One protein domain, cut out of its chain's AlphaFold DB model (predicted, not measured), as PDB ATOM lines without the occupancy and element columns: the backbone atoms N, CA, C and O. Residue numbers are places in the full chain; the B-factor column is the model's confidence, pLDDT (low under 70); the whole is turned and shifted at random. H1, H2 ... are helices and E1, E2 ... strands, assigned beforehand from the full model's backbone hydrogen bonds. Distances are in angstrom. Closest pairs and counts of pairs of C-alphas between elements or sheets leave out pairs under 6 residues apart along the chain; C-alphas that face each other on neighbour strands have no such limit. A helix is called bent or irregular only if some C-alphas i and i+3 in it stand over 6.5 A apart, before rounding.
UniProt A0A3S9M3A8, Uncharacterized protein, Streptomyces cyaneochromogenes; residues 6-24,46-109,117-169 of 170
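This is residues 6 to 24, 46 to 109 and 117 to 169 of the 170 residues of an uncharacterized protein of Streptomyces cyaneochromogenes (UniProt A0A3S9M3A8). A strongly twisted wall of seven antiparallel strands has two helices over one face, H2 running along E8 and E9 and H1 near the E1 edge. A small hairpin, E5 and E6, extends the line of E7 on beside E8. The printed part has 136 residues with two named helices and nine named strands, in the order H1 E1 E2 H2 E3 E4 E5 E6 E7 E8 E9; the large sheet runs E1 E4 E3 E7 E8 E9 E2. The class is mixed, helices and strands, and the whole is compact, with a radius of gyration of the C-alphas of 14.6 A and spans of 41 by 38 by 27 A.

Find C-alpha 6 at (-42.300, -16.870, -1.141), where H1 begins; it covers residues 6 to 15 and is only just irregular, with C-alphas 11 and 14 6.8 A apart. E1 follows at 17 to 22, then, past a cut, E2 at 48 to 50. H2, residues 61 to 75, runs 20.7 A from C-alpha 61 at (-18.618, -31.129, -15.156). Next come E3, 84 to 90, 18.8 A, and E4, 101 to 108, 20.2 A, which bends by 57 degrees at residue 105. After a second cut look for E5, 127 to 130, E6, 133 to 136, E7, 139 to 141, and E8, 148 to 153, 16.7 A. E9, 158 to 164, 18.9 A, ends at C-alpha 164, (-18.265, -8.470, -17.336).

Start at edge strand E1, where N 18 and O 107 of E4 are 2.8 A apart, within hydrogen-bond range. Across the sheet find N 87 and O 104 for E3 and E4, a hairpin, 2.8 A; N 86 and O 141 for E3 and E7, 2.8 A; N 140 and O 149 for E7 and E8, 2.8 A; N 162 and O 150 for E8 and E9, 2.8 A; and N 49 and O 163 for E9 and edge strand E2, 2.8 A. E7, E8 and E9 form a meander, each strand the antiparallel neighbour of the one before. H1 and H2 are on the same face, two layers, helices over a sheet. H1 lies only just over E4, with 3 C-alphas falling on it, at a height over the sheet of 7.3 A. H2 lies over E8 and E9 at a height of 9.4 A, along the strands, at 11 degrees to E9 on the local plane; its closest C-alphas to E9 are those of Trp 69 and Thr 161, 5.9 A. In hairpin E5 and E6, N 135 and O 128 are 2.8 A apart; E6 runs on into E7 at 17 degrees. The closest C-alphas of E6 and E8, Pro 136 and Thr 151, are 6.4 A apart. In H2 every O i to N i+4 pair is within hydrogen-bond range; in H1, 4 of 6 are.

The farthest C-alphas, Glu 95 and Leu 169, are 41.2 A apart. Residues 25 to 45 and 110 to 116 are not printed, with C-alpha gaps of 26.7 A and 21.9 A. Of the links printed whole, none is long. Confidence is under 70 at residues 94 to 98.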
ATOM      1  N   ALA A   6     -42.431 -15.723  -2.039       95.56
ATOM      2  CA  ALA A   6     -42.300 -16.870  -1.141       95.56
ATOM      3  C   ALA A   6     -42.052 -18.180  -1.904       95.56
ATOM      4  O   ALA A   6     -41.218 -18.986  -1.494       95.56
ATOM      5  N   GLU A   7     -42.743 -18.383  -3.026       94.00
ATOM      6  CA  GLU A   7     -42.510 -19.531  -3.907       94.00
ATOM      7  C   GLU A   7     -41.137 -19.438  -4.577       94.00
ATOM      8  O   GLU A   7     -40.409 -20.425  -4.603       94.00
ATOM      9  N   MET A   8     -40.729 -18.246  -5.023       94.56
ATOM     10  CA  MET A   8     -39.385 -18.003  -5.551       94.56
ATOM     11  C   MET A   8     -38.311 -18.312  -4.502       94.56
ATOM     12  O   MET A   8     -37.349 -19.022  -4.787       94.56
ATOM     13  N   ALA A   9     -38.492 -17.861  -3.258       96.44
ATOM     14  CA  ALA A   9     -37.587 -18.196  -2.161       96.44
ATOM     15  C   ALA A   9     -37.484 -19.714  -1.935       96.44
ATOM     16  O   ALA A   9     -36.383 -20.233  -1.754       96.44
ATOM     17  N   ALA A  10     -38.609 -20.433  -1.987       95.12
ATOM     18  CA  ALA A  10     -38.634 -21.888  -1.849       95.12
ATOM     19  C   ALA A  10     -37.951 -22.610  -3.024       95.12
ATOM     20  O   ALA A  10     -37.298 -23.626  -2.808       95.12
ATOM     21  N   LEU A  11     -38.064 -22.078  -4.244       93.44
ATOM     22  CA  LEU A  11     -37.400 -22.607  -5.440       93.44
ATOM     23  C   LEU A  11     -35.877 -22.415  -5.404       93.44
ATOM     24  O   LEU A  11     -35.138 -23.254  -5.910       93.44
ATOM     25  N   LEU A  12     -35.408 -21.318  -4.810       95.38
ATOM     26  CA  LEU A  12     -33.992 -20.958  -4.731       95.38
ATOM     27  C   LEU A  12     -33.252 -21.627  -3.561       95.38
ATOM     28  O   LEU A  12     -32.053 -21.899  -3.661       95.38
ATOM     29  N   ALA A  13     -33.959 -21.915  -2.464       96.19
ATOM     30  CA  ALA A  13     -33.368 -22.454  -1.240       96.19
ATOM     31  C   ALA A  13     -32.574 -23.765  -1.431       96.19
ATOM     32  O   ALA A  13     -31.482 -23.853  -0.867       96.19
ATOM     33  N   PRO A  14     -33.026 -24.755  -2.232       94.31
ATOM     34  CA  PRO A  14     -32.255 -25.975  -2.474       94.31
ATOM     35  C   PRO A  14     -30.877 -25.725  -3.102       94.31
ATOM     36  O   PRO A  14     -29.957 -26.499  -2.862       94.31
ATOM     37  N   GLY A  15     -30.722 -24.653  -3.890       93.75
ATOM     38  CA  GLY A  15     -29.439 -24.259  -4.486       93.75
ATOM     39  C   GLY A  15     -28.499 -23.526  -3.525       93.75
ATOM     40  O   GLY A  15     -27.384 -23.176  -3.906       93.75
ATOM     41  N   GLY A  16     -28.929 -23.276  -2.284       96.69
ATOM     42  CA  GLY A  16     -28.173 -22.505  -1.295       96.69
ATOM     43  C   GLY A  16     -28.317 -20.990  -1.443       96.69
ATOM     44  O   GLY A  16     -27.507 -20.239  -0.897       96.69
ATOM     45  N   PHE A  17     -29.338 -20.516  -2.161       97.50
ATOM     46  CA  PHE A  17     -29.635 -19.091  -2.276       97.50
ATOM     47  C   PHE A  17     -30.715 -18.691  -1.272       97.50
ATOM     48  O   PHE A  17     -31.883 -19.065  -1.386       97.50
ATOM     49  N   HIS A  18     -30.339 -17.872  -0.295       97.94
ATOM     50  CA  HIS A  18     -31.293 -17.241   0.599       97.94
ATOM     51  C   HIS A  18     -31.866 -15.984  -0.060       97.94
ATOM     52  O   HIS A  18     -31.189 -14.961  -0.175       97.94
ATOM     53  N   PHE A  19     -33.120 -16.066  -0.505       98.31
ATOM     54  CA  PHE A  19     -33.848 -14.932  -1.066       98.31
ATOM     55  C   PHE A  19     -34.099 -13.866   0.005       98.31
ATOM     56  O   PHE A  19     -34.707 -14.148   1.037       98.31
ATOM     57  N   LEU A  20     -33.652 -12.635  -0.253       98.00
ATOM     58  CA  LEU A  20     -33.852 -11.507   0.656       98.00
ATOM     59  C   LEU A  20     -35.056 -10.672   0.229       98.00
ATOM     60  O   LEU A  20     -35.915 -10.368   1.056       98.00
ATOM     61  N   ARG A  21     -35.111 -10.282  -1.050       97.56
ATOM     62  CA  ARG A  21     -36.233  -9.539  -1.647       97.56
ATOM     63  C   ARG A  21     -36.092  -9.414  -3.159       97.56
ATOM     64  O   ARG A  21     -34.977  -9.381  -3.678       97.56
ATOM     65  N   ARG A  22     -37.212  -9.182  -3.840       97.12
ATOM     66  CA  ARG A  22     -37.236  -8.628  -5.196       97.12
ATOM     67  C   ARG A  22     -36.927  -7.124  -5.174       97.12
ATOM     68  O   ARG A  22     -37.288  -6.423  -4.223       97.12
ATOM     69  N   LEU A  23     -36.231  -6.634  -6.194       97.12
ATOM     70  CA  LEU A  23     -36.003  -5.207  -6.423       97.12
ATOM     71  C   LEU A  23     -37.103  -4.632  -7.315       97.12
ATOM     72  O   LEU A  23     -37.598  -5.304  -8.216       97.12
ATOM     73  N   SER A  24     -37.452  -3.372  -7.075       94.50
ATOM     74  CA  SER A  24     -38.180  -2.565  -8.056       94.50
ATOM     75  C   SER A  24     -37.232  -2.013  -9.123       94.50
ATOM     76  O   SER A  24     -36.043  -1.838  -8.858       94.50
ATOM     77  N   HIS A  46     -14.985  -4.810 -23.775       95.62
ATOM     78  CA  HIS A  46     -16.113  -4.493 -22.900       95.62
ATOM     79  C   HIS A  46     -15.868  -4.923 -21.441       95.62
ATOM     80  O   HIS A  46     -16.771  -4.834 -20.612       95.62
ATOM     81  N   GLY A  47     -14.668  -5.411 -21.117       96.19
ATOM     82  CA  GLY A  47     -14.321  -5.944 -19.799       96.19
ATOM     83  C   GLY A  47     -14.750  -7.398 -19.606       96.19
ATOM     84  O   GLY A  47     -14.931  -7.821 -18.464       96.19
ATOM     85  N   ARG A  48     -14.955  -8.145 -20.702       96.75
ATOM     86  CA  ARG A  48     -15.281  -9.573 -20.653       96.75
ATOM     87  C   ARG A  48     -14.066 -10.402 -20.259       96.75
ATOM     88  O   ARG A  48     -12.992 -10.256 -20.840       96.75
ATOM     89  N   ILE A  49     -14.286 -11.313 -19.325       96.38
ATOM     90  CA  ILE A  49     -13.329 -12.310 -18.864       96.38
ATOM     91  C   ILE A  49     -14.079 -13.636 -18.763       96.38
ATOM     92  O   ILE A  49     -15.163 -13.689 -18.188       96.38
ATOM     93  N   ASP A  50     -13.514 -14.701 -19.312       95.56
ATOM     94  CA  ASP A  50     -14.112 -16.033 -19.287       95.56
ATOM     95  C   ASP A  50     -13.325 -16.944 -18.342       95.56
ATOM     96  O   ASP A  50     -12.091 -16.914 -18.311       95.56
ATOM     97  N   SER A  51     -14.030 -17.788 -17.590       95.06
ATOM     98  CA  SER A  51     -13.407 -18.935 -16.933       95.06
ATOM     99  C   SER A  51     -12.845 -19.908 -17.981       95.06
ATOM    100  O   SER A  51     -13.292 -19.900 -19.133       95.06
ATOM    101  N   PRO A  52     -11.935 -20.825 -17.601       94.06
ATOM    102  CA  PRO A  52     -11.625 -21.978 -18.438       94.06
ATOM    103  C   PRO A  52     -12.902 -22.702 -18.880       94.06
ATOM    104  O   PRO A  52     -13.846 -22.828 -18.094       94.06
ATOM    105  N   VAL A  53     -12.916 -23.156 -20.133       94.69
ATOM    106  CA  VAL A  53     -14.029 -23.922 -20.699       94.69
ATOM    107  C   VAL A  53     -14.023 -25.357 -20.173       94.69
ATOM    108  O   VAL A  53     -12.960 -25.950 -19.971       94.69
ATOM    109  N   VAL A  54     -15.211 -25.917 -19.964       94.00
ATOM    110  CA  VAL A  54     -15.429 -27.307 -19.541       94.00
ATOM    111  C   VAL A  54     -16.323 -27.988 -20.570       94.00
ATOM    112  O   VAL A  54     -17.332 -27.417 -20.966       94.00
ATOM    113  N   ASP A  55     -15.961 -29.187 -21.011       93.81
ATOM    114  CA  ASP A  55     -16.796 -29.982 -21.918       93.81
ATOM    115  C   ASP A  55     -18.052 -30.489 -21.182       93.81
ATOM    116  O   ASP A  55     -17.961 -30.898 -20.022       93.81
ATOM    117  N   ILE A  56     -19.225 -30.453 -21.819       91.56
ATOM    118  CA  ILE A  56     -20.474 -30.926 -21.202       91.56
ATOM    119  C   ILE A  56     -20.452 -32.429 -20.873       91.56
ATOM    120  O   ILE A  56     -21.123 -32.870 -19.937       91.56
ATOM    121  N   ASP A  57     -19.672 -33.220 -21.608       91.31
ATOM    122  CA  ASP A  57     -19.524 -34.656 -21.380       91.31
ATOM    123  C   ASP A  57     -18.425 -34.966 -20.350       91.31
ATOM    124  O   ASP A  57     -18.178 -36.133 -20.025       91.31
ATOM    125  N   ASP A  58     -17.771 -33.940 -19.789       92.44
ATOM    126  CA  ASP A  58     -16.782 -34.115 -18.733       92.44
ATOM    127  C   ASP A  58     -17.441 -34.772 -17.502       92.44
ATOM    128  O   ASP A  58     -18.415 -34.250 -16.948       92.44
ATOM    129  N   PRO A  59     -16.926 -35.916 -17.014       90.31
ATOM    130  CA  PRO A  59     -17.515 -36.604 -15.866       90.31
ATOM    131  C   PRO A  59     -17.455 -35.768 -14.578       90.31
ATOM    132  O   PRO A  59     -18.220 -36.018 -13.649       90.31
ATOM    133  N   GLU A  60     -16.572 -34.770 -14.519       91.19
ATOM    134  CA  GLU A  60     -16.436 -33.824 -13.415       91.19
ATOM    135  C   GLU A  60     -17.093 -32.467 -13.710       91.19
ATOM    136  O   GLU A  60     -16.875 -31.519 -12.950       91.19
ATOM    137  N   LEU A  61     -17.910 -32.356 -14.769       90.19
ATOM    138  CA  LEU A  61     -18.618 -31.129 -15.156       90.19
ATOM    139  C   LEU A  61     -19.223 -30.381 -13.953       90.19
ATOM    140  O   LEU A  61     -18.927 -29.192 -13.805       90.19
ATOM    141  N   PRO A  62     -19.991 -31.021 -13.042       89.06
ATOM    142  CA  PRO A  62     -20.635 -30.293 -11.948       89.06
ATOM    143  C   PRO A  62     -19.605 -29.688 -10.988       89.06
ATOM    144  O   PRO A  62     -19.741 -28.551 -10.542       89.06
ATOM    145  N   ALA A  63     -18.532 -30.427 -10.690       91.38
ATOM    146  CA  ALA A  63     -17.472 -29.958  -9.805       91.38
ATOM    147  C   ALA A  63     -16.674 -28.808 -10.436       91.38
ATOM    148  O   ALA A  63     -16.406 -27.813  -9.760       91.38
ATOM    149  N   LYS A  64     -16.345 -28.913 -11.729       93.06
ATOM    150  CA  LYS A  64     -15.583 -27.896 -12.464       93.06
ATOM    151  C   LYS A  64     -16.381 -26.612 -12.664       93.06
ATOM    152  O   LYS A  64     -15.842 -25.537 -12.419       93.06
ATOM    153  N   VAL A  65     -17.664 -26.706 -13.020       91.06
ATOM    154  CA  VAL A  65     -18.557 -25.540 -13.131       91.06
ATOM    155  C   VAL A  65     -18.734 -24.867 -11.773       91.06
ATOM    156  O   VAL A  65     -18.567 -23.654 -11.672       91.06
ATOM    157  N   ARG A  66     -18.975 -25.640 -10.705       92.12
ATOM    158  CA  ARG A  66     -19.078 -25.111  -9.336       92.12
ATOM    159  C   ARG A  66     -17.810 -24.364  -8.921       92.12
ATOM    160  O   ARG A  66     -17.885 -23.236  -8.436       92.12
ATOM    161  N   GLN A  67     -16.648 -24.986  -9.114       93.00
ATOM    162  CA  GLN A  67     -15.358 -24.397  -8.761       93.00
ATOM    163  C   GLN A  67     -15.054 -23.150  -9.597       93.00
ATOM    164  O   GLN A  67     -14.620 -22.144  -9.039       93.00
ATOM    165  N   GLY A  68     -15.289 -23.208 -10.910       93.44
ATOM    166  CA  GLY A  68     -15.080 -22.089 -11.824       93.44
ATOM    167  C   GLY A  68     -15.965 -20.902 -11.469       93.44
ATOM    168  O   GLY A  68     -15.460 -19.797 -11.290       93.44
ATOM    169  N   TRP A  69     -17.262 -21.140 -11.264       95.19
ATOM    170  CA  TRP A  69     -18.207 -20.096 -10.883       95.19
ATOM    171  C   TRP A  69     -17.817 -19.430  -9.560       95.19
ATOM    172  O   TRP A  69     -17.708 -18.207  -9.502       95.19
ATOM    173  N   TYR A  70     -17.538 -20.216  -8.513       95.00
ATOM    174  CA  TYR A  70     -17.161 -19.667  -7.206       95.00
ATOM    175  C   TYR A  70     -15.820 -18.934  -7.246       95.00
ATOM    176  O   TYR A  70     -15.686 -17.868  -6.648       95.00
ATOM    177  N   GLY A  71     -14.841 -19.477  -7.976       95.19
ATOM    178  CA  GLY A  71     -13.543 -18.841  -8.182       95.19
ATOM    179  C   GLY A  71     -13.690 -17.459  -8.812       95.19
ATOM    180  O   GLY A  71     -13.190 -16.485  -8.254       95.19
ATOM    181  N   MET A  72     -14.458 -17.353  -9.900       96.31
ATOM    182  CA  MET A  72     -14.742 -16.072 -10.555       96.31
ATOM    183  C   MET A  72     -15.532 -15.132  -9.628       96.31
ATOM    184  O   MET A  72     -15.204 -13.955  -9.499       96.31
ATOM    185  N   ALA A  73     -16.544 -15.645  -8.926       96.50
ATOM    186  CA  ALA A  73     -17.370 -14.849  -8.022       96.50
ATOM    187  C   ALA A  73     -16.549 -14.231  -6.876       96.50
ATOM    188  O   ALA A  73     -16.758 -13.069  -6.519       96.50
ATOM    189  N   ALA A  74     -15.594 -14.981  -6.325       95.19
ATOM    190  CA  ALA A  74     -14.682 -14.501  -5.293       95.19
ATOM    191  C   ALA A  74     -13.606 -13.556  -5.857       95.19
ATOM    192  O   ALA A  74     -13.386 -12.479  -5.308       95.19
ATOM    193  N   GLU A  75     -12.952 -13.920  -6.964       95.56
ATOM    194  CA  GLU A  75     -11.857 -13.143  -7.562       95.56
ATOM    195  C   GLU A  75     -12.307 -11.751  -8.023       95.56
ATOM    196  O   GLU A  75     -11.608 -10.753  -7.812       95.56
ATOM    197  N   TYR A  76     -13.489 -11.675  -8.634       95.25
ATOM    198  CA  TYR A  76     -14.007 -10.440  -9.220       95.25
ATOM    199  C   TYR A  76     -14.920  -9.652  -8.277       95.25
ATOM    200  O   TYR A  76     -15.375  -8.571  -8.645       95.25
ATOM    201  N   GLY A  77     -15.117 -10.133  -7.046       93.31
ATOM    202  CA  GLY A  77     -15.821  -9.396  -5.996       93.31
ATOM    203  C   GLY A  77     -17.343  -9.399  -6.139       93.31
ATOM    204  O   GLY A  77     -17.985  -8.435  -5.730       93.31
ATOM    205  N   LEU A  78     -17.928 -10.460  -6.708       96.69
ATOM    206  CA  LEU A  78     -19.372 -10.702  -6.592       96.69
ATOM    207  C   LEU A  78     -19.735 -11.017  -5.139       96.69
ATOM    208  O   LEU A  78     -20.745 -10.541  -4.629       96.69
ATOM    209  N   LEU A  79     -18.914 -11.852  -4.498       94.38
ATOM    210  CA  LEU A  79     -19.092 -12.267  -3.114       94.38
ATOM    211  C   LEU A  79     -18.353 -11.288  -2.201       94.38
ATOM    212  O   LEU A  79     -17.143 -11.400  -2.007       94.38
ATOM    213  N   ASP A  80     -19.093 -10.323  -1.659       85.62
ATOM    214  CA  ASP A  80     -18.633  -9.492  -0.548       85.62
ATOM    215  C   ASP A  80     -18.640 -10.275   0.784       85.62
ATOM    216  O   ASP A  80     -18.984 -11.460   0.827       85.62
ATOM    217  N   ASP A  81     -18.293  -9.615   1.895       88.81
ATOM    218  CA  ASP A  81     -18.337 -10.223   3.237       88.81
ATOM    219  C   ASP A  81     -19.733 -10.775   3.590       88.81
ATOM    220  O   ASP A  81     -19.866 -11.730   4.360       88.81
ATOM    221  N   GLY A  82     -20.790 -10.179   3.024       93.50
ATOM    222  CA  GLY A  82     -22.172 -10.615   3.185       93.50
ATOM    223  C   GLY A  82     -22.568 -11.771   2.267       93.50
ATOM    224  O   GLY A  82     -23.589 -12.406   2.533       93.50
ATOM    225  N   ARG A  83     -21.776 -12.063   1.226       96.50
ATOM    226  CA  ARG A  83     -22.091 -12.965   0.106       96.50
ATOM    227  C   ARG A  83     -23.412 -12.617  -0.569       96.50
ATOM    228  O   ARG A  83     -24.176 -13.508  -0.947       96.50
ATOM    229  N   GLU A  84     -23.701 -11.324  -0.680       97.75
ATOM    230  CA  GLU A  84     -24.954 -10.828  -1.237       97.75
ATOM    231  C   GLU A  84     -24.775 -10.259  -2.639       97.75
ATOM    232  O   GLU A  84     -23.863  -9.486  -2.913       97.75
ATOM    233  N   PHE A  85     -25.693 -10.610  -3.530       98.19
ATOM    234  CA  PHE A  85     -25.691 -10.138  -4.909       98.19
ATOM    235  C   PHE A  85     -27.106 -10.146  -5.478       98.19
ATOM    236  O   PHE A  85     -28.066 -10.594  -4.842       98.19
ATOM    237  N   LEU A  86     -27.240  -9.606  -6.683       98.19
ATOM    238  CA  LEU A  86     -28.471  -9.649  -7.451       98.19
ATOM    239  C   LEU A  86     -28.460 -10.892  -8.333       98.19
ATOM    240  O   LEU A  86     -27.511 -11.116  -9.076       98.19
ATOM    241  N   LEU A  87     -29.515 -11.688  -8.251       97.69
ATOM    242  CA  LEU A  87     -29.784 -12.846  -9.088       97.69
ATOM    243  C   LEU A  87     -30.956 -12.513 -10.003       97.69
ATOM    244  O   LEU A  87     -32.001 -12.054  -9.539       97.69
ATOM    245  N   GLY A  88     -30.770 -12.717 -11.298       95.56
ATOM    246  CA  GLY A  88     -31.851 -12.627 -12.260       95.56
ATOM    247  C   GLY A  88     -32.789 -13.816 -12.095       95.56
ATOM    248  O   GLY A  88     -32.335 -14.960 -12.079       95.56
ATOM    249  N   VAL A  89     -34.075 -13.536 -11.911       94.00
ATOM    250  CA  VAL A  89     -35.105 -14.539 -11.645       94.00
ATOM    251  C   VAL A  89     -36.271 -14.393 -12.609       94.00
ATOM    252  O   VAL A  89     -36.669 -13.275 -12.942       94.00
ATOM    253  N   ASP A  90     -36.828 -15.526 -13.027       91.19
ATOM    254  CA  ASP A  90     -38.016 -15.566 -13.874       91.19
ATOM    255  C   ASP A  90     -39.257 -15.893 -13.039       91.19
ATOM    256  O   ASP A  90     -39.346 -16.957 -12.424       91.19
ATOM    257  N   TYR A  91     -40.193 -14.949 -12.987       89.06
ATOM    258  CA  TYR A  91     -41.464 -15.083 -12.278       89.06
ATOM    259  C   TYR A  91     -42.588 -15.659 -13.140       89.06
ATOM    260  O   TYR A  91     -43.694 -15.873 -12.624       89.06
ATOM    261  N   SER A  92     -42.320 -15.910 -14.422       84.50
ATOM    262  CA  SER A  92     -43.300 -16.496 -15.323       84.50
ATOM    263  C   SER A  92     -43.735 -17.874 -14.836       84.50
ATOM    264  O   SER A  92     -43.025 -18.589 -14.120       84.50
ATOM    265  N   ASP A  93     -44.958 -18.237 -15.211       71.12
ATOM    266  CA  ASP A  93     -45.393 -19.618 -15.078       71.12
ATOM    267  C   ASP A  93     -44.450 -20.498 -15.923       71.12
ATOM    268  O   ASP A  93     -44.187 -20.133 -17.067       71.12
ATOM    269  N   PRO A  94     -43.948 -21.643 -15.427       64.19
ATOM    270  CA  PRO A  94     -43.107 -22.539 -16.222       64.19
ATOM    271  C   PRO A  94     -43.725 -23.003 -17.553       64.19
ATOM    272  O   PRO A  94     -42.999 -23.514 -18.406       64.19
ATOM    273  N   GLU A  95     -45.049 -22.891 -17.713       67.12
ATOM    274  CA  GLU A  95     -45.764 -23.175 -18.966       67.12
ATOM    275  C   GLU A  95     -45.928 -21.947 -19.888       67.12
ATOM    276  O   GLU A  95     -46.386 -22.092 -21.025       67.12
ATOM    277  N   ASP A  96     -45.566 -20.746 -19.430       68.75
ATOM    278  CA  ASP A  96     -45.611 -19.510 -20.212       68.75
ATOM    279  C   ASP A  96     -44.308 -19.307 -21.000       68.75
ATOM    280  O   ASP A  96     -43.207 -19.629 -20.561       68.75
ATOM    281  N   VAL A  97     -44.446 -18.757 -22.203       64.88
ATOM    282  CA  VAL A  97     -43.326 -18.400 -23.084       64.88
ATOM    283  C   VAL A  97     -42.853 -16.963 -22.864       64.88
ATOM    284  O   VAL A  97     -41.800 -16.578 -23.372       64.88
ATOM    285  N   ASN A  98     -43.628 -16.152 -22.140       69.56
ATOM    286  CA  ASN A  98     -43.270 -14.781 -21.809       69.56
ATOM    287  C   ASN A  98     -42.557 -14.747 -20.457       69.56
ATOM    288  O   ASN A  98     -43.185 -14.931 -19.419       69.56
ATOM    289  N   SER A  99     -41.254 -14.471 -20.481       73.94
ATOM    290  CA  SER A  99     -40.466 -14.300 -19.260       73.94
ATOM    291  C   SER A  99     -40.935 -13.071 -18.475       73.94
ATOM    292  O   SER A  99     -41.024 -11.967 -19.023       73.94
ATOM    293  N   GLU A 100     -41.191 -13.248 -17.178       85.31
ATOM    294  CA  GLU A 100     -41.440 -12.155 -16.236       85.31
ATOM    295  C   GLU A 100     -40.171 -11.948 -15.405       85.31
ATOM    296  O   GLU A 100     -40.073 -12.328 -14.237       85.31
ATOM    297  N   TRP A 101     -39.152 -11.385 -16.053       89.00
ATOM    298  CA  TRP A 101     -37.823 -11.240 -15.470       89.00
ATOM    299  C   TRP A 101     -37.756 -10.143 -14.403       89.00
ATOM    300  O   TRP A 101     -38.241  -9.028 -14.605       89.00
ATOM    301  N   ALA A 102     -37.076 -10.421 -13.291       93.56
ATOM    302  CA  ALA A 102     -36.768  -9.438 -12.257       93.56
ATOM    303  C   ALA A 102     -35.399  -9.695 -11.610       93.56
ATOM    304  O   ALA A 102     -34.825 -10.776 -11.717       93.56
ATOM    305  N   TRP A 103     -34.887  -8.697 -10.886       97.44
ATOM    306  CA  TRP A 103     -33.715  -8.865 -10.025       97.44
ATOM    307  C   TRP A 103     -34.142  -9.168  -8.591       97.44
ATOM    308  O   TRP A 103     -34.887  -8.405  -7.974       97.44
ATOM    309  N   ALA A 104     -33.626 -10.259  -8.035       97.69
ATOM    310  CA  ALA A 104     -33.753 -10.598  -6.627       97.69
ATOM    311  C   ALA A 104     -32.416 -10.389  -5.918       97.69
ATOM    312  O   ALA A 104     -31.388 -10.894  -6.361       97.69
ATOM    313  N   ARG A 105     -32.414  -9.687  -4.785       98.06
ATOM    314  CA  ARG A 105     -31.265  -9.707  -3.878       98.06
ATOM    315  C   ARG A 105     -31.281 -11.031  -3.127       98.06
ATOM    316  O   ARG A 105     -32.281 -11.375  -2.492       98.06
ATOM    317  N   VAL A 106     -30.170 -11.747  -3.184       98.44
ATOM    318  CA  VAL A 106     -29.986 -13.041  -2.527       98.44
ATOM    319  C   VAL A 106     -28.689 -13.045  -1.730       98.44
ATOM    320  O   VAL A 106     -27.796 -12.237  -1.985       98.44
ATOM    321  N   ARG A 107     -28.584 -13.967  -0.775       98.25
ATOM    322  CA  ARG A 107     -27.340 -14.320  -0.089       98.25
ATOM    323  C   ARG A 107     -26.963 -15.758  -0.422       98.25
ATOM    324  O   ARG A 107     -27.804 -16.644  -0.275       98.25
ATOM    325  N   LEU A 108     -25.714 -16.003  -0.807       97.88
ATOM    326  CA  LEU A 108     -25.190 -17.364  -0.941       97.88
ATOM    327  C   LEU A 108     -24.841 -17.933   0.440       97.88
ATOM    328  O   LEU A 108     -24.083 -17.324   1.200       97.88
ATOM    329  N   LEU A 109     -25.407 -19.089   0.770       97.25
ATOM    330  CA  LEU A 109     -25.161 -19.793   2.027       97.25
ATOM    331  C   LEU A 109     -23.827 -20.560   1.998       97.25
ATOM    332  O   LEU A 109     -23.192 -20.695   0.955       97.25
ATOM    333  N   GLY A 117     -24.747 -31.764 -14.914       75.25
ATOM    334  CA  GLY A 117     -24.843 -33.174 -15.307       75.25
ATOM    335  C   GLY A 117     -26.299 -33.603 -15.453       75.25
ATOM    336  O   GLY A 117     -26.999 -33.007 -16.256       75.25
ATOM    337  N   ASP A 118     -26.760 -34.614 -14.715       73.44
ATOM    338  CA  ASP A 118     -28.073 -35.235 -14.978       73.44
ATOM    339  C   ASP A 118     -29.221 -34.653 -14.120       73.44
ATOM    340  O   ASP A 118     -30.378 -34.669 -14.535       73.44
ATOM    341  N   ASP A 119     -28.926 -34.127 -12.920       74.94
ATOM    342  CA  ASP A 119     -29.903 -33.459 -12.038       74.94
ATOM    343  C   ASP A 119     -29.234 -32.439 -11.088       74.94
ATOM    344  O   ASP A 119     -28.011 -32.411 -10.923       74.94
ATOM    345  N   GLY A 120     -30.021 -31.555 -10.480       80.75
ATOM    346  CA  GLY A 120     -29.535 -30.567  -9.524       80.75
ATOM    347  C   GLY A 120     -30.658 -29.867  -8.771       80.75
ATOM    348  O   GLY A 120     -31.833 -30.147  -8.998       80.75
ATOM    349  N   PRO A 121     -30.330 -28.946  -7.860       88.44
ATOM    350  CA  PRO A 121     -31.326 -28.297  -7.012       88.44
ATOM    351  C   PRO A 121     -31.929 -27.020  -7.621       88.44
ATOM    352  O   PRO A 121     -32.905 -26.496  -7.091       88.44
ATOM    353  N   LEU A 122     -31.367 -26.503  -8.720       88.19
ATOM    354  CA  LEU A 122     -31.783 -25.218  -9.287       88.19
ATOM    355  C   LEU A 122     -33.193 -25.264  -9.900       88.19
ATOM    356  O   LEU A 122     -33.621 -26.315 -10.374       88.19
ATOM    357  N   PRO A 123     -33.928 -24.148  -9.975       87.44
ATOM    358  CA  PRO A 123     -35.182 -24.080 -10.722       87.44
ATOM    359  C   PRO A 123     -34.991 -24.449 -12.200       87.44
ATOM    360  O   PRO A 123     -33.940 -24.177 -12.772       87.44
ATOM    361  N   LYS A 124     -36.012 -25.029 -12.850       85.12
ATOM    362  CA  LYS A 124     -35.925 -25.475 -14.259       85.12
ATOM    363  C   LYS A 124     -35.458 -24.383 -15.226       85.12
ATOM    364  O   LYS A 124     -34.693 -24.684 -16.127       85.12
ATOM    365  N   TRP A 125     -35.883 -23.140 -15.018       85.50
ATOM    366  CA  TRP A 125     -35.507 -22.005 -15.864       85.50
ATOM    367  C   TRP A 125     -34.026 -21.605 -15.736       85.50
ATOM    368  O   TRP A 125     -33.521 -20.898 -16.596       85.50
ATOM    369  N   MET A 126     -33.319 -22.079 -14.702       88.69
ATOM    370  CA  MET A 126     -31.861 -21.953 -14.581       88.69
ATOM    371  C   MET A 126     -31.101 -23.159 -15.144       88.69
ATOM    372  O   MET A 126     -29.880 -23.233 -15.010       88.69
ATOM    373  N   ARG A 127     -31.798 -24.170 -15.671       88.31
ATOM    374  CA  ARG A 127     -31.179 -25.398 -16.171       88.31
ATOM    375  C   ARG A 127     -31.248 -25.397 -17.685       88.31
ATOM    376  O   ARG A 127     -32.318 -25.605 -18.255       88.31
ATOM    377  N   PHE A 128     -30.104 -25.210 -18.323       86.19
ATOM    378  CA  PHE A 128     -30.004 -25.305 -19.771       86.19
ATOM    379  C   PHE A 128     -29.498 -26.688 -20.166       86.19
ATOM    380  O   PHE A 128     -28.491 -27.142 -19.629       86.19
ATOM    381  N   TYR A 129     -30.207 -27.366 -21.068       84.56
ATOM    382  CA  TYR A 129     -29.938 -28.760 -21.426       84.56
ATOM    383  C   TYR A 129     -29.326 -28.877 -22.820       84.56
ATOM    384  O   TYR A 129     -29.788 -28.239 -23.766       84.56
ATOM    385  N   MET A 130     -28.360 -29.782 -22.967       82.81
ATOM    386  CA  MET A 130     -27.964 -30.325 -24.261       82.81
ATOM    387  C   MET A 130     -27.895 -31.848 -24.170       82.81
ATOM    388  O   MET A 130     -27.078 -32.423 -23.453       82.81
ATOM    389  N   GLY A 131     -28.812 -32.502 -24.884       84.81
ATOM    390  CA  GLY A 131     -29.124 -33.907 -24.633       84.81
ATOM    391  C   GLY A 131     -29.737 -34.081 -23.242       84.81
ATOM    392  O   GLY A 131     -30.595 -33.297 -22.840       84.81
ATOM    393  N   ASP A 132     -29.267 -35.091 -22.512       83.31
ATOM    394  CA  ASP A 132     -29.728 -35.399 -21.150       83.31
ATOM    395  C   ASP A 132     -28.935 -34.649 -20.064       83.31
ATOM    396  O   ASP A 132     -29.263 -34.735 -18.882       83.31
ATOM    397  N   ARG A 133     -27.894 -33.902 -20.455       82.44
ATOM    398  CA  ARG A 133     -27.043 -33.132 -19.546       82.44
ATOM    399  C   ARG A 133     -27.556 -31.704 -19.429       82.44
ATOM    400  O   ARG A 133     -27.825 -31.070 -20.448       82.44
ATOM    401  N   PHE A 134     -27.625 -31.171 -18.214       86.62
ATOM    402  CA  PHE A 134     -27.866 -29.755 -17.966       86.62
ATOM    403  C   PHE A 134     -26.663 -29.054 -17.346       86.62
ATOM    404  O   PHE A 134     -25.826 -29.647 -16.656       86.62
ATOM    405  N   VAL A 135     -26.637 -27.745 -17.561       85.75
ATOM    406  CA  VAL A 135     -25.711 -26.811 -16.938       85.75
ATOM    407  C   VAL A 135     -26.500 -25.681 -16.284       85.75
ATOM    408  O   VAL A 135     -27.593 -25.339 -16.752       85.75
ATOM    409  N   PRO A 136     -25.986 -25.103 -15.189       87.81
ATOM    410  CA  PRO A 136     -26.560 -23.888 -14.644       87.81
ATOM    411  C   PRO A 136     -26.399 -22.740 -15.648       87.81
ATOM    412  O   PRO A 136     -25.282 -22.409 -16.030       87.81
ATOM    413  N   GLU A 137     -27.501 -22.103 -16.026       88.50
ATOM    414  CA  GLU A 137     -27.518 -20.868 -16.804       88.50
ATOM    415  C   GLU A 137     -28.359 -19.829 -16.068       88.50
ATOM    416  O   GLU A 137     -29.577 -19.926 -15.958       88.50
ATOM    417  N   PHE A 138     -27.683 -18.837 -15.502       91.19
ATOM    418  CA  PHE A 138     -28.320 -17.733 -14.802       91.19
ATOM    419  C   PHE A 138     -27.380 -16.532 -14.775       91.19
ATOM    420  O   PHE A 138     -26.159 -16.665 -14.904       91.19
ATOM    421  N   THR A 139     -27.960 -15.349 -14.597       95.25
ATOM    422  CA  THR A 139     -27.216 -14.088 -14.559       95.25
ATOM    423  C   THR A 139     -27.230 -13.521 -13.148       95.25
ATOM    424  O   THR A 139     -28.280 -13.449 -12.510       95.25
ATOM    425  N   VAL A 140     -26.065 -13.092 -12.670       97.44
ATOM    426  CA  VAL A 140     -25.892 -12.405 -11.387       97.44
ATOM    427  C   VAL A 140     -25.176 -11.074 -11.575       97.44
ATOM    428  O   VAL A 140     -24.429 -10.892 -12.532       97.44
ATOM    429  N   MET A 141     -25.394 -10.133 -10.665       97.75
ATOM    430  CA  MET A 141     -24.782  -8.806 -10.691       97.75
ATOM    431  C   MET A 141     -24.403  -8.365  -9.276       97.75
ATOM    432  O   MET A 141     -25.125  -8.651  -8.319       97.75
ATOM    433  N   SER A 142     -23.278  -7.665  -9.128       97.31
ATOM    434  CA  SER A 142     -22.899  -7.069  -7.844       97.31
ATOM    435  C   SER A 142     -23.940  -6.035  -7.402       97.31
ATOM    436  O   SER A 142     -24.603  -5.404  -8.227       97.31
ATOM    437  N   LEU A 143     -24.082  -5.821  -6.091       96.50
ATOM    438  CA  LEU A 143     -25.068  -4.869  -5.559       96.50
ATOM    439  C   LEU A 143     -24.847  -3.426  -6.047       96.50
ATOM    440  O   LEU A 143     -25.790  -2.642  -6.087       96.50
ATOM    441  N   ASP A 144     -23.612  -3.078  -6.411       94.38
ATOM    442  CA  ASP A 144     -23.231  -1.769  -6.946       94.38
ATOM    443  C   ASP A 144     -23.239  -1.693  -8.487       94.38
ATOM    444  O   ASP A 144     -22.894  -0.651  -9.045       94.38
ATOM    445  N   GLY A 145     -23.622  -2.775  -9.177       95.31
ATOM    446  CA  GLY A 145     -23.711  -2.846 -10.639       95.31
ATOM    447  C   GLY A 145     -22.370  -2.810 -11.377       95.31
ATOM    448  O   GLY A 145     -22.344  -2.658 -12.594       95.31
ATOM    449  N   ARG A 146     -21.234  -2.927 -10.681       95.38
ATOM    450  CA  ARG A 146     -19.899  -2.868 -11.310       95.38
ATOM    451  C   ARG A 146     -19.481  -4.158 -12.007       95.38
ATOM    452  O   ARG A 146     -18.568  -4.136 -12.834       95.38
ATOM    453  N   LEU A 147     -20.121  -5.265 -11.653       96.06
ATOM    454  CA  LEU A 147     -19.810  -6.604 -12.126       96.06
ATOM    455  C   LEU A 147     -21.099  -7.323 -12.501       96.06
ATOM    456  O   LEU A 147     -22.049  -7.329 -11.723       96.06
ATOM    457  N   MET A 148     -21.092  -8.008 -13.640       97.75
ATOM    458  CA  MET A 148     -22.103  -9.001 -13.992       97.75
ATOM    459  C   MET A 148     -21.423 -10.331 -14.293       97.75
ATOM    460  O   MET A 148     -20.351 -10.350 -14.891       97.75
ATOM    461  N   MET A 149     -22.049 -11.437 -13.902       97.25
ATOM    462  CA  MET A 149     -21.628 -12.776 -14.289       97.25
ATOM    463  C   MET A 149     -22.774 -13.550 -14.915       97.25
ATOM    464  O   MET A 149     -23.933 -13.383 -14.538       97.25
ATOM    465  N   ASN A 150     -22.438 -14.423 -15.851       95.44
ATOM    466  CA  ASN A 150     -23.374 -15.345 -16.468       95.44
ATOM    467  C   ASN A 150     -22.658 -16.669 -16.730       95.44
ATOM    468  O   ASN A 150     -21.539 -16.674 -17.233       95.44
ATOM    469  N   THR A 151     -23.290 -17.778 -16.370       90.94
ATOM    470  CA  THR A 151     -22.826 -19.102 -16.802       90.94
ATOM    471  C   THR A 151     -23.572 -19.454 -18.072       90.94
ATOM    472  O   THR A 151     -24.786 -19.282 -18.101       90.94
ATOM    473  N   THR A 152     -22.869 -19.913 -19.105       89.00
ATOM    474  CA  THR A 152     -23.486 -20.187 -20.406       89.00
ATOM    475  C   THR A 152     -22.992 -21.497 -21.004       89.00
ATOM    476  O   THR A 152     -21.845 -21.905 -20.777       89.00
ATOM    477  N   LEU A 153     -23.873 -22.145 -21.769       90.19
ATOM    478  CA  LEU A 153     -23.538 -23.257 -22.648       90.19
ATOM    479  C   LEU A 153     -23.270 -22.724 -24.056       90.19
ATOM    480  O   LEU A 153     -24.132 -22.110 -24.685       90.19
ATOM    481  N   TRP A 154     -22.086 -23.005 -24.578       91.19
ATOM    482  CA  TRP A 154     -21.694 -22.661 -25.933       91.19
ATOM    483  C   TRP A 154     -22.229 -23.684 -26.937       91.19
ATOM    484  O   TRP A 154     -22.395 -24.866 -26.639       91.19
ATOM    485  N   GLY A 155     -22.464 -23.236 -28.173       89.25
ATOM    486  CA  GLY A 155     -22.982 -24.094 -29.247       89.25
ATOM    487  C   GLY A 155     -22.040 -25.226 -29.681       89.25
ATOM    488  O   GLY A 155     -22.453 -26.085 -30.455       89.25
ATOM    489  N   ASP A 156     -20.793 -25.231 -29.205       92.19
ATOM    490  CA  ASP A 156     -19.821 -26.312 -29.399       92.19
ATOM    491  C   ASP A 156     -19.835 -27.356 -28.269       92.19
ATOM    492  O   ASP A 156     -19.040 -28.292 -28.295       92.19
ATOM    493  N   GLY A 157     -20.745 -27.217 -27.301       91.19
ATOM    494  CA  GLY A 157     -20.887 -28.134 -26.178       91.19
ATOM    495  C   GLY A 157     -19.961 -27.864 -25.004       91.19
ATOM    496  O   GLY A 157     -19.825 -28.715 -24.129       91.19
ATOM    497  N   THR A 158     -19.341 -26.688 -24.958       93.44
ATOM    498  CA  THR A 158     -18.538 -26.267 -23.811       93.44
ATOM    499  C   THR A 158     -19.293 -25.310 -22.898       93.44
ATOM    500  O   THR A 158     -20.240 -24.641 -23.300       93.44
ATOM    501  N   VAL A 159     -18.866 -25.221 -21.646       93.19
ATOM    502  CA  VAL A 159     -19.465 -24.384 -20.604       93.19
ATOM    503  C   VAL A 159     -18.402 -23.456 -20.051       93.19
ATOM    504  O   VAL A 159     -17.287 -23.895 -19.757       93.19
ATOM    505  N   SER A 160     -18.740 -22.186 -19.852       94.12
ATOM    506  CA  SER A 160     -17.905 -21.270 -19.074       94.12
ATOM    507  C   SER A 160     -18.746 -20.292 -18.259       94.12
ATOM    508  O   SER A 160     -19.935 -20.082 -18.502       94.12
ATOM    509  N   THR A 161     -18.111 -19.694 -17.254       95.75
ATOM    510  CA  THR A 161     -18.630 -18.521 -16.555       95.75
ATOM    511  C   THR A 161     -17.993 -17.271 -17.148       95.75
ATOM    512  O   THR A 161     -16.772 -17.122 -17.146       95.75
ATOM    513  N   ILE A 162     -18.830 -16.362 -17.627       96.81
ATOM    514  CA  ILE A 162     -18.464 -15.038 -18.113       96.81
ATOM    515  C   ILE A 162     -18.536 -14.055 -16.947       96.81
ATOM    516  O   ILE A 162     -19.519 -14.033 -16.211       96.81
ATOM    517  N   VAL A 163     -17.528 -13.200 -16.827       97.69
ATOM    518  CA  VAL A 163     -17.506 -11.977 -16.021       97.69
ATOM    519  C   VAL A 163     -17.479 -10.785 -16.970       97.69
ATOM    520  O   VAL A 163     -16.645 -10.729 -17.867       97.69
ATOM    521  N   ILE A 164     -18.346  -9.802 -16.738       97.94
ATOM    522  CA  ILE A 164     -18.265  -8.470 -17.336       97.94
ATOM    523  C   ILE A 164     -17.896  -7.482 -16.233       97.94
ATOM    524  O   ILE A 164     -18.696  -7.218 -15.333       97.94
ATOM    525  N   CYS A 165     -16.675  -6.951 -16.289       96.50
ATOM    526  CA  CYS A 165     -16.143  -6.025 -15.292       96.50
ATOM    527  C   CYS A 165     -15.323  -4.903 -15.962       96.50
ATOM    528  O   CYS A 165     -14.094  -4.982 -16.036       96.50
ATOM    529  N   PRO A 166     -15.974  -3.822 -16.438       94.06
ATOM    530  CA  PRO A 166     -15.306  -2.738 -17.162       94.06
ATOM    531  C   PRO A 166     -14.208  -2.032 -16.360       94.06
ATOM    532  O   PRO A 166     -13.258  -1.520 -16.939       94.06
ATOM    533  N   SER A 167     -14.275  -2.036 -15.022       91.12
ATOM    534  CA  SER A 167     -13.225  -1.460 -14.165       91.12
ATOM    535  C   SER A 167     -11.894  -2.221 -14.205       91.12
ATOM    536  O   SER A 167     -10.926  -1.774 -13.595       91.12
ATOM    537  N   ARG A 168     -11.847  -3.387 -14.859       86.44
ATOM    538  CA  ARG A 168     -10.628  -4.178 -15.091       86.44
ATOM    539  C   ARG A 168     -10.027  -3.956 -16.479       86.44
ATOM    540  O   ARG A 168      -9.016  -4.580 -16.789       86.44
ATOM    541  N   LEU A 169     -10.628  -3.091 -17.299       87.75
ATOM    542  CA  LEU A 169     -10.006  -2.641 -18.538       87.75
ATOM    543  C   LEU A 169      -8.710  -1.864 -18.226       87.75
ATOM    544  O   LEU A 169      -8.661  -1.170 -17.206       87.75
TER     545      LEU A 169